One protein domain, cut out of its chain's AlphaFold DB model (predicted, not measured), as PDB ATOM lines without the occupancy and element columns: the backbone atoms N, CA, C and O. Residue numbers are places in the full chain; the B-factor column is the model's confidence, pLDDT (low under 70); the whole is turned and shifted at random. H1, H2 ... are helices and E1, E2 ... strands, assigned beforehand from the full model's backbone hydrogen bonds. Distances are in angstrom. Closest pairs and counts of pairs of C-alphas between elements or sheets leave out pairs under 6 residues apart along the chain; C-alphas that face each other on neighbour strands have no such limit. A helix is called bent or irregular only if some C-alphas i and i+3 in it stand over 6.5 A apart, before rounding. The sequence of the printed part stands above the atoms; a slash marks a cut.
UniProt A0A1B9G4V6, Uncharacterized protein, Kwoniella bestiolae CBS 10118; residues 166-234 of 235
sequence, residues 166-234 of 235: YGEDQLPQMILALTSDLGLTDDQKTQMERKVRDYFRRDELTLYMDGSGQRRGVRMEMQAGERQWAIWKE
ATOM      1  N   TYR A 166     212.598 323.310 167.127       83.56
ATOM      2  CA  TYR A 166     213.086 323.092 168.476       83.56
ATOM      3  C   TYR A 166     214.131 324.149 168.814       83.56
ATOM      4  O   TYR A 166     215.117 324.325 168.095       83.56
ATOM      5  N   GLY A 167     213.911 324.849 169.925       80.56
ATOM      6  CA  GLY A 167     214.926 325.703 170.533       80.56
ATOM      7  C   GLY A 167     216.078 324.891 171.132       80.56
ATOM      8  O   GLY A 167     216.016 323.663 171.245       80.56
ATOM      9  N   GLU A 168     217.135 325.585 171.549       76.94
ATOM     10  CA  GLU A 168     218.301 324.981 172.210       76.94
ATOM     11  C   GLU A 168     217.931 324.303 173.544       76.94
ATOM     12  O   GLU A 168     218.449 323.243 173.893       76.94
ATOM     13  N   ASP A 169     216.957 324.865 174.255       81.56
ATOM     14  CA  ASP A 169     216.353 324.335 175.479       81.56
ATOM     15  C   ASP A 169     215.511 323.066 175.246       81.56
ATOM     16  O   ASP A 169     215.251 322.303 176.180       81.56
ATOM     17  N   GLN A 170     215.120 322.798 173.997       85.06
ATOM     18  CA  GLN A 170     214.256 321.677 173.612       85.06
ATOM     19  C   GLN A 170     215.009 320.556 172.885       85.06
ATOM     20  O   GLN A 170     214.384 319.611 172.393       85.06
ATOM     21  N   LEU A 171     216.345 320.603 172.861       82.56
ATOM     22  CA  LEU A 171     217.178 319.560 172.256       82.56
ATOM     23  C   LEU A 171     216.858 318.139 172.759       82.56
ATOM     24  O   LEU A 171     216.726 317.253 171.913       82.56
ATOM     25  N   PRO A 172     216.633 317.879 174.065       84.50
ATOM     26  CA  PRO A 172     216.252 316.541 174.521       84.50
ATOM     27  C   PRO A 172     214.951 316.040 173.880       84.50
ATOM     28  O   PRO A 172     214.858 314.887 173.464       84.50
ATOM     29  N   GLN A 173     213.947 316.915 173.748       84.69
ATOM     30  CA  GLN A 173     212.661 316.569 173.132       84.69
ATOM     31  C   GLN A 173     212.802 316.328 171.627       84.69
ATOM     32  O   GLN A 173     212.141 315.444 171.079       84.69
ATOM     33  N   MET A 174     213.678 317.084 170.969       85.88
ATOM     34  CA  MET A 174     214.001 316.898 169.560       85.88
ATOM     35  C   MET A 174     214.674 315.546 169.312       85.88
ATOM     36  O   MET A 174     214.249 314.806 168.428       85.88
ATOM     37  N   ILE A 175     215.691 315.194 170.105       84.56
ATOM     38  CA  ILE A 175     216.375 313.901 169.979       84.56
ATOM     39  C   ILE A 175     215.399 312.754 170.245       84.56
ATOM     40  O   ILE A 175     215.390 311.780 169.493       84.56
ATOM     41  N   LEU A 176     214.526 312.876 171.248       84.00
ATOM     42  CA  LEU A 176     213.476 311.887 171.501       84.00
ATOM     43  C   LEU A 176     212.517 311.740 170.316       84.00
ATOM     44  O   LEU A 176     212.185 310.621 169.948       84.00
ATOM     45  N   ALA A 177     212.097 312.841 169.692       82.75
ATOM     46  CA  ALA A 177     211.234 312.783 168.516       82.75
ATOM     47  C   ALA A 177     211.945 312.129 167.316       82.75
ATOM     48  O   ALA A 177     211.372 311.249 166.674       82.75
ATOM     49  N   LEU A 178     213.211 312.489 167.072       80.88
ATOM     50  CA  LEU A 178     214.052 311.940 166.000       80.88
ATOM     51  C   LEU A 178     214.294 310.431 166.148       80.88
ATOM     52  O   LEU A 178     214.433 309.721 165.151       80.88
ATOM     53  N   THR A 179     214.386 309.969 167.394       78.38
ATOM     54  CA  THR A 179     214.779 308.601 167.749       78.38
ATOM     55  C   THR A 179     213.630 307.775 168.314       78.38
ATOM     56  O   THR A 179     213.854 306.672 168.788       78.38
ATOM     57  N   SER A 180     212.394 308.272 168.254       80.12
ATOM     58  CA  SER A 180     211.222 307.615 168.851       80.12
ATOM     59  C   SER A 180     210.965 306.201 168.317       80.12
ATOM     60  O   SER A 180     210.460 305.347 169.041       80.12
ATOM     61  N   ASP A 181     211.352 305.938 167.071       77.44
ATOM     62  CA  ASP A 181     211.247 304.645 166.395       77.44
ATOM     63  C   ASP A 181     212.558 303.839 166.398       77.44
ATOM     64  O   ASP A 181     212.607 302.716 165.893       77.44
ATOM     65  N   LEU A 182     213.620 304.393 166.982       72.31
ATOM     66  CA  LEU A 182     214.929 303.771 167.105       72.31
ATOM     67  C   LEU A 182     215.115 303.398 168.579       72.31
ATOM     68  O   LEU A 182     215.173 304.271 169.437       72.31
ATOM     69  N   GLY A 183     215.206 302.108 168.901       76.38
ATOM     70  CA  GLY A 183     215.414 301.614 170.273       76.38
ATOM     71  C   GLY A 183     216.802 301.937 170.848       76.38
ATOM     72  O   GLY A 183     217.512 301.030 171.273       76.38
ATOM     73  N   LEU A 184     217.214 303.206 170.808       79.38
ATOM     74  CA  LEU A 184     218.509 303.706 171.252       79.38
ATOM     75  C   LEU A 184     218.568 303.801 172.775       79.38
ATOM     76  O   LEU A 184     217.582 304.141 173.441       79.38
ATOM     77  N   THR A 185     219.759 303.553 173.315       83.25
ATOM     78  CA  THR A 185     220.039 303.734 174.740       83.25
ATOM     79  C   THR A 185     220.088 305.216 175.101       83.25
ATOM     80  O   THR A 185     220.298 306.081 174.246       83.25
ATOM     81  N   ASP A 186     219.912 305.534 176.381       83.25
ATOM     82  CA  ASP A 186     219.961 306.927 176.830       83.25
ATOM     83  C   ASP A 186     221.350 307.548 176.628       83.25
ATOM     84  O   ASP A 186     221.434 308.694 176.192       83.25
ATOM     85  N   ASP A 187     222.429 306.769 176.775       82.31
ATOM     86  CA  ASP A 187     223.793 307.216 176.455       82.31
ATOM     87  C   ASP A 187     223.937 307.653 174.989       82.31
ATOM     88  O   ASP A 187     224.567 308.673 174.692       82.31
ATOM     89  N   GLN A 188     223.316 306.920 174.057       81.31
ATOM     90  CA  GLN A 188     223.322 307.268 172.633       81.31
ATOM     91  C   GLN A 188     222.546 308.561 172.373       81.31
ATOM     92  O   GLN A 188     223.010 309.414 171.613       81.31
ATOM     93  N   LYS A 189     221.399 308.749 173.036       82.25
ATOM     94  CA  LYS A 189     220.616 309.989 172.939       82.25
ATOM     95  C   LYS A 189     221.400 311.180 173.494       82.25
ATOM     96  O   LYS A 189     221.459 312.220 172.842       82.25
ATOM     97  N   THR A 190     222.068 311.019 174.636       83.69
ATOM     98  CA  THR A 190     222.933 312.057 175.221       83.69
ATOM     99  C   THR A 190     224.112 312.394 174.308       83.69
ATOM    100  O   THR A 190     224.473 313.564 174.162       83.69
ATOM    101  N   GLN A 191     224.709 311.398 173.650       81.81
ATOM    102  CA  GLN A 191     225.776 311.638 172.679       81.81
ATOM    103  C   GLN A 191     225.267 312.414 171.455       81.81
ATOM    104  O   GLN A 191     225.947 313.333 170.991       81.81
ATOM    105  N   MET A 192     224.072 312.088 170.951       82.81
ATOM    106  CA  MET A 192     223.441 312.835 169.858       82.81
ATOM    107  C   MET A 192     223.140 314.276 170.260       82.81
ATOM    108  O   MET A 192     223.443 315.189 169.498       82.81
ATOM    109  N   GLU A 193     222.620 314.497 171.466       84.19
ATOM    110  CA  GLU A 193     222.354 315.837 171.990       84.19
ATOM    111  C   GLU A 193     223.629 316.688 172.049       84.19
ATOM    112  O   GLU A 193     223.647 317.816 171.552       84.19
ATOM    113  N   ARG A 194     224.718 316.127 172.590       81.75
ATOM    114  CA  ARG A 194     226.026 316.797 172.624       81.75
ATOM    115  C   ARG A 194     226.497 317.146 171.214       81.75
ATOM    116  O   ARG A 194     226.886 318.283 170.965       81.75
ATOM    117  N   LYS A 195     226.366 316.205 170.275       82.75
ATOM    118  CA  LYS A 195     226.731 316.417 168.871       82.75
ATOM    119  C   LYS A 195     225.934 317.559 168.238       82.75
ATOM    120  O   LYS A 195     226.516 318.311 167.471       82.75
ATOM    121  N   VAL A 196     224.645 317.721 168.553       83.19
ATOM    122  CA  VAL A 196     223.858 318.866 168.055       83.19
ATOM    123  C   VAL A 196     224.345 320.182 168.658       83.19
ATOM    124  O   VAL A 196     224.542 321.141 167.914       83.19
ATOM    125  N   ARG A 197     224.582 320.233 169.977       81.94
ATOM    126  CA  ARG A 197     225.082 321.452 170.644       81.94
ATOM    127  C   ARG A 197     226.423 321.907 170.075       81.94
ATOM    128  O   ARG A 197     226.595 323.084 169.766       81.94
ATOM    129  N   ASP A 198     227.342 320.970 169.869       79.44
ATOM    130  CA  ASP A 198     228.672 321.260 169.325       79.44
ATOM    131  C   ASP A 198     228.607 321.705 167.850       79.44
ATOM    132  O   ASP A 198     229.496 322.394 167.342       79.44
ATOM    133  N   TYR A 199     227.525 321.357 167.151       75.12
ATOM    134  CA  TYR A 199     227.323 321.609 165.728       75.12
ATOM    135  C   TYR A 199     226.490 322.870 165.439       75.12
ATOM    136  O   TYR A 199     225.843 322.986 164.403       75.12
ATOM    137  N   PHE A 200     226.560 323.879 166.309       64.56
ATOM    138  CA  PHE A 200     225.789 325.129 166.204       64.56
ATOM    139  C   PHE A 200     226.066 325.989 164.945       64.56
ATOM    140  O   PHE A 200     225.385 326.984 164.686       64.56
ATOM    141  N   ARG A 201     227.107 325.672 164.161       63.28
ATOM    142  CA  ARG A 201     227.581 326.519 163.045       63.28
ATOM    143  C   ARG A 201     227.156 326.079 161.648       63.28
ATOM    144  O   ARG A 201     227.436 326.816 160.707       63.28
ATOM    145  N   ARG A 202     226.577 324.893 161.485       66.44
ATOM    146  CA  ARG A 202     226.290 324.318 160.166       66.44
ATOM    147  C   ARG A 202     224.790 324.113 159.986       66.44
ATOM    148  O   ARG A 202     224.079 323.871 160.954       66.44
ATOM    149  N   ASP A 203     224.356 324.183 158.733       73.00
ATOM    150  CA  ASP A 203     222.934 324.203 158.385       73.00
ATOM    151  C   ASP A 203     222.264 322.827 158.512       73.00
ATOM    152  O   ASP A 203     221.060 322.746 158.710       73.00
ATOM    153  N   GLU A 204     223.032 321.734 158.459       81.12
ATOM    154  CA  GLU A 204     222.492 320.373 158.499       81.12
ATOM    155  C   GLU A 204     223.453 319.376 159.158       81.12
ATOM    156  O   GLU A 204     224.651 319.324 158.846       81.12
ATOM    157  N   LEU A 205     222.912 318.561 160.064       81.69
ATOM    158  CA  LEU A 205     223.610 317.509 160.787       81.69
ATOM    159  C   LEU A 205     222.889 316.172 160.642       81.69
ATOM    160  O   LEU A 205     221.807 315.973 161.195       81.69
ATOM    161  N   THR A 206     223.541 315.202 160.007       83.44
ATOM    162  CA  THR A 206     223.122 313.801 160.097       83.44
ATOM    163  C   THR A 206     223.547 313.215 161.446       83.44
ATOM    164  O   THR A 206     224.728 313.217 161.824       83.44
ATOM    165  N   LEU A 207     222.567 312.702 162.184       81.50
ATOM    166  CA  LEU A 207     222.760 312.109 163.508       81.50
ATOM    167  C   LEU A 207     222.734 310.587 163.455       81.50
ATOM    168  O   LEU A 207     223.461 309.944 164.210       81.50
ATOM    169  N   TYR A 208     221.943 310.024 162.546       79.12
ATOM    170  CA  TYR A 208     221.764 308.589 162.425       79.12
ATOM    171  C   TYR A 208     221.530 308.183 160.968       79.12
ATOM    172  O   TYR A 208     220.949 308.934 160.185       79.12
ATOM    173  N   MET A 209     221.981 306.984 160.618       78.38
ATOM    174  CA  MET A 209     221.675 306.318 159.358       78.38
ATOM    175  C   MET A 209     221.088 304.960 159.710       78.38
ATOM    176  O   MET A 209     221.692 304.223 160.493       78.38
ATOM    177  N   ASP A 210     219.900 304.660 159.200       72.44
ATOM    178  CA  ASP A 210     219.267 303.378 159.492       72.44
ATOM    179  C   ASP A 210     219.854 302.232 158.658       72.44
ATOM    180  O   ASP A 210     220.657 302.436 157.747       72.44
ATOM    181  N   GLY A 211     219.462 300.998 158.987       66.62
ATOM    182  CA  GLY A 211     219.922 299.802 158.278       66.62
ATOM    183  C   GLY A 211     219.507 299.748 156.802       66.62
ATOM    184  O   GLY A 211     220.074 298.962 156.048       66.62
ATOM    185  N   SER A 212     218.553 300.585 156.381       73.50
ATOM    186  CA  SER A 212     218.158 300.788 154.981       73.50
ATOM    187  C   SER A 212     218.929 301.914 154.282       73.50
ATOM    188  O   SER A 212     218.717 302.145 153.094       73.50
ATOM    189  N   GLY A 213     219.833 302.600 154.984       70.62
ATOM    190  CA  GLY A 213     220.622 303.708 154.452       70.62
ATOM    191  C   GLY A 213     219.910 305.063 154.471       70.62
ATOM    192  O   GLY A 213     220.479 306.032 153.966       70.62
ATOM    193  N   GLN A 214     218.713 305.172 155.063       76.19
ATOM    194  CA  GLN A 214     218.030 306.458 155.193       76.19
ATOM    195  C   GLN A 214     218.717 307.314 156.247       76.19
ATOM    196  O   GLN A 214     219.016 306.868 157.365       76.19
ATOM    197  N   ARG A 215     218.946 308.576 155.895       79.44
ATOM    198  CA  ARG A 215     219.573 309.552 156.775       79.44
ATOM    199  C   ARG A 215     218.525 310.232 157.634       79.44
ATOM    200  O   ARG A 215     217.461 310.640 157.169       79.44
ATOM    201  N   ARG A 216     218.858 310.366 158.911       77.12
ATOM    202  CA  ARG A 216     218.057 311.066 159.906       77.12
ATOM    203  C   ARG A 216     218.929 312.085 160.594       77.12
ATOM    204  O   ARG A 216     220.047 311.791 161.040       77.12
ATOM    205  N   GLY A 217     218.424 313.297 160.671       84.94
ATOM    206  CA  GLY A 217     219.215 314.400 161.149       84.94
ATOM    207  C   GLY A 217     218.379 315.568 161.601       84.94
ATOM    208  O   GLY A 217     217.154 315.520 161.702       84.94
ATOM    209  N   VAL A 218     219.104 316.629 161.898       83.62
ATOM    210  CA  VAL A 218     218.543 317.919 162.249       83.62
ATOM    211  C   VAL A 218     219.114 318.957 161.305       83.62
ATOM    212  O   VAL A 218     220.250 318.835 160.846       83.62
ATOM    213  N   ARG A 219     218.307 319.950 160.969       85.56
ATOM    214  CA  ARG A 219     218.708 321.085 160.149       85.56
ATOM    215  C   ARG A 219     218.397 322.366 160.894       85.56
ATOM    216  O   ARG A 219     217.418 322.427 161.631       85.56
ATOM    217  N   MET A 220     219.240 323.364 160.722       84.38
ATOM    218  CA  MET A 220     218.999 324.697 161.243       84.38
ATOM    219  C   MET A 220     218.051 325.435 160.315       84.38
ATOM    220  O   MET A 220     218.321 325.587 159.126       84.38
ATOM    221  N   GLU A 221     216.972 325.950 160.880       82.62
ATOM    222  CA  GLU A 221     216.075 326.884 160.221       82.62
ATOM    223  C   GLU A 221     216.067 328.212 160.976       82.62
ATOM    224  O   GLU A 221     216.198 328.269 162.201       82.62
ATOM    225  N   MET A 222     215.923 329.308 160.230       79.56
ATOM    226  CA  MET A 222     215.615 330.602 160.825       79.56
ATOM    227  C   MET A 222     214.105 330.810 160.824       79.56
ATOM    228  O   MET A 222     213.500 330.917 159.756       79.56
ATOM    229  N   GLN A 223     213.512 330.942 162.008       78.81
ATOM    230  CA  GLN A 223     212.111 331.320 162.166       78.81
ATOM    231  C   GLN A 223     212.018 332.566 163.044       78.81
ATOM    232  O   GLN A 223     212.583 332.614 164.129       78.81
ATOM    233  N   ALA A 224     211.336 333.606 162.552       78.62
ATOM    234  CA  ALA A 224     211.174 334.884 163.256       78.62
ATOM    235  C   ALA A 224     212.498 335.555 163.705       78.62
ATOM    236  O   ALA A 224     212.516 336.321 164.662       78.62
ATOM    237  N   GLY A 225     213.604 335.295 162.996       76.56
ATOM    238  CA  GLY A 225     214.935 335.811 163.342       76.56
ATOM    239  C   GLY A 225     215.686 334.976 164.384       76.56
ATOM    240  O   GLY A 225     216.835 335.287 164.693       76.56
ATOM    241  N   GLU A 226     215.078 333.897 164.879       80.62
ATOM    242  CA  GLU A 226     215.698 332.952 165.798       80.62
ATOM    243  C   GLU A 226     216.136 331.678 165.083       80.62
ATOM    244  O   GLU A 226     215.540 331.220 164.107       80.62
ATOM    245  N   ARG A 227     217.224 331.110 165.597       77.75
ATOM    246  CA  ARG A 227     217.831 329.868 165.139       77.75
ATOM    247  C   ARG A 227     217.147 328.694 165.823       77.75
ATOM    248  O   ARG A 227     217.272 328.549 167.035       77.75
ATOM    249  N   GLN A 228     216.455 327.866 165.054       83.88
ATOM    250  CA  GLN A 228     215.736 326.711 165.576       83.88
ATOM    251  C   GLN A 228     216.082 325.460 164.774       83.88
ATOM    252  O   GLN A 228     216.351 325.516 163.577       83.88
ATOM    253  N   TRP A 229     216.086 324.317 165.443       84.88
ATOM    254  CA  TRP A 229     216.372 323.034 164.823       84.88
ATOM    255  C   TRP A 229     215.087 322.394 164.306       84.88
ATOM    256  O   TRP A 229     214.121 322.265 165.050       84.88
ATOM    257  N   ALA A 230     215.081 321.945 163.058       85.19
ATOM    258  CA  ALA A 230     214.043 321.094 162.494       85.19
ATOM    259  C   ALA A 230     214.575 319.669 162.339       85.19
ATOM    260  O   ALA A 230     215.717 319.457 161.926       85.19
ATOM    261  N   ILE A 231     213.737 318.682 162.635       84.56
ATOM    262  CA  ILE A 231     214.041 317.282 162.334       84.56
ATOM    263  C   ILE A 231     213.840 317.061 160.839       84.56
ATOM    264  O   ILE A 231     212.813 317.446 160.288       84.56
ATOM    265  N   TRP A 232     214.795 316.400 160.193       83.81
ATOM    266  CA  TRP A 232     214.627 315.936 158.824       83.81
ATOM    267  C   TRP A 232     214.956 314.449 158.724       83.81
ATOM    268  O   TRP A 232     215.837 313.914 159.409       83.81
ATOM    269  N   LYS A 233     214.214 313.774 157.855       73.81
ATOM    270  CA  LYS A 233     214.392 312.366 157.526       73.81
ATOM    271  C   LYS A 233     214.293 312.215 156.016       73.81
ATOM    272  O   LYS A 233     213.344 312.712 155.411       73.81
ATOM    273  N   GLU A 234     215.274 311.542 155.430       59.72
ATOM    274  CA  GLU A 234     215.227 311.102 154.038       59.72
ATOM    275  C   GLU A 234     214.203 309.957 153.941       59.72
ATOM    276  O   GLU A 234     214.320 308.972 154.674       59.72
TER     277      GLU A 234
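This is residues 166 to 234 of the 235 residues of an uncharacterized protein of Kwoniella bestiolae CBS 10118 (UniProt A0A1B9G4V6). A twisted three-stranded sheet is covered on one face by two helices, H1 and H2, set at an angle to each other; its other face is bare. The 69 printed residues run H1 H2 E1 E2 E3, mixed in class; the sheet, E1 - E2 - E3, is an antiparallel meander, each strand beside the one before. The whole is compact, radius of gyration of the C-alphas 11.6 A, and spans 36 by 23 by 18 A.

E2 is residues 215 to 223, 23.6 A; E3, 226 to 233, 22.2 A, ends at C-alpha (214.392, 312.366, 157.526); E1 is 204 to 209, 14.1 A. H2 is 186 to 198, 18.4 A. H1, 168 to 178, 15.1 A, begins at C-alpha (218.301, 324.981, 172.210) and is irregular: C-alphas 169 and 172 are 7.9 A apart.

E2 forms hairpins with E1, N 205 to O 218 2.8 A, and E3, N 219 to O 230 2.8 A. H1 and H2 are on the same face, heights 8.8 A and 9.3 A. They touch, closest C-alphas Leu 171 and Glu 193, 6.4 A, at a steep tilt of 48 degrees, opposite ways. Every O i to N i+4 pair is within hydrogen-bond range in H2, 5 of 7 in H1.

The farthest C-alphas, Gly 211 and Gly 225, are 36.7 A apart. The printed part has no cut and no long link; pLDDT is under 70 at residues 200 to 202, 211 and 234.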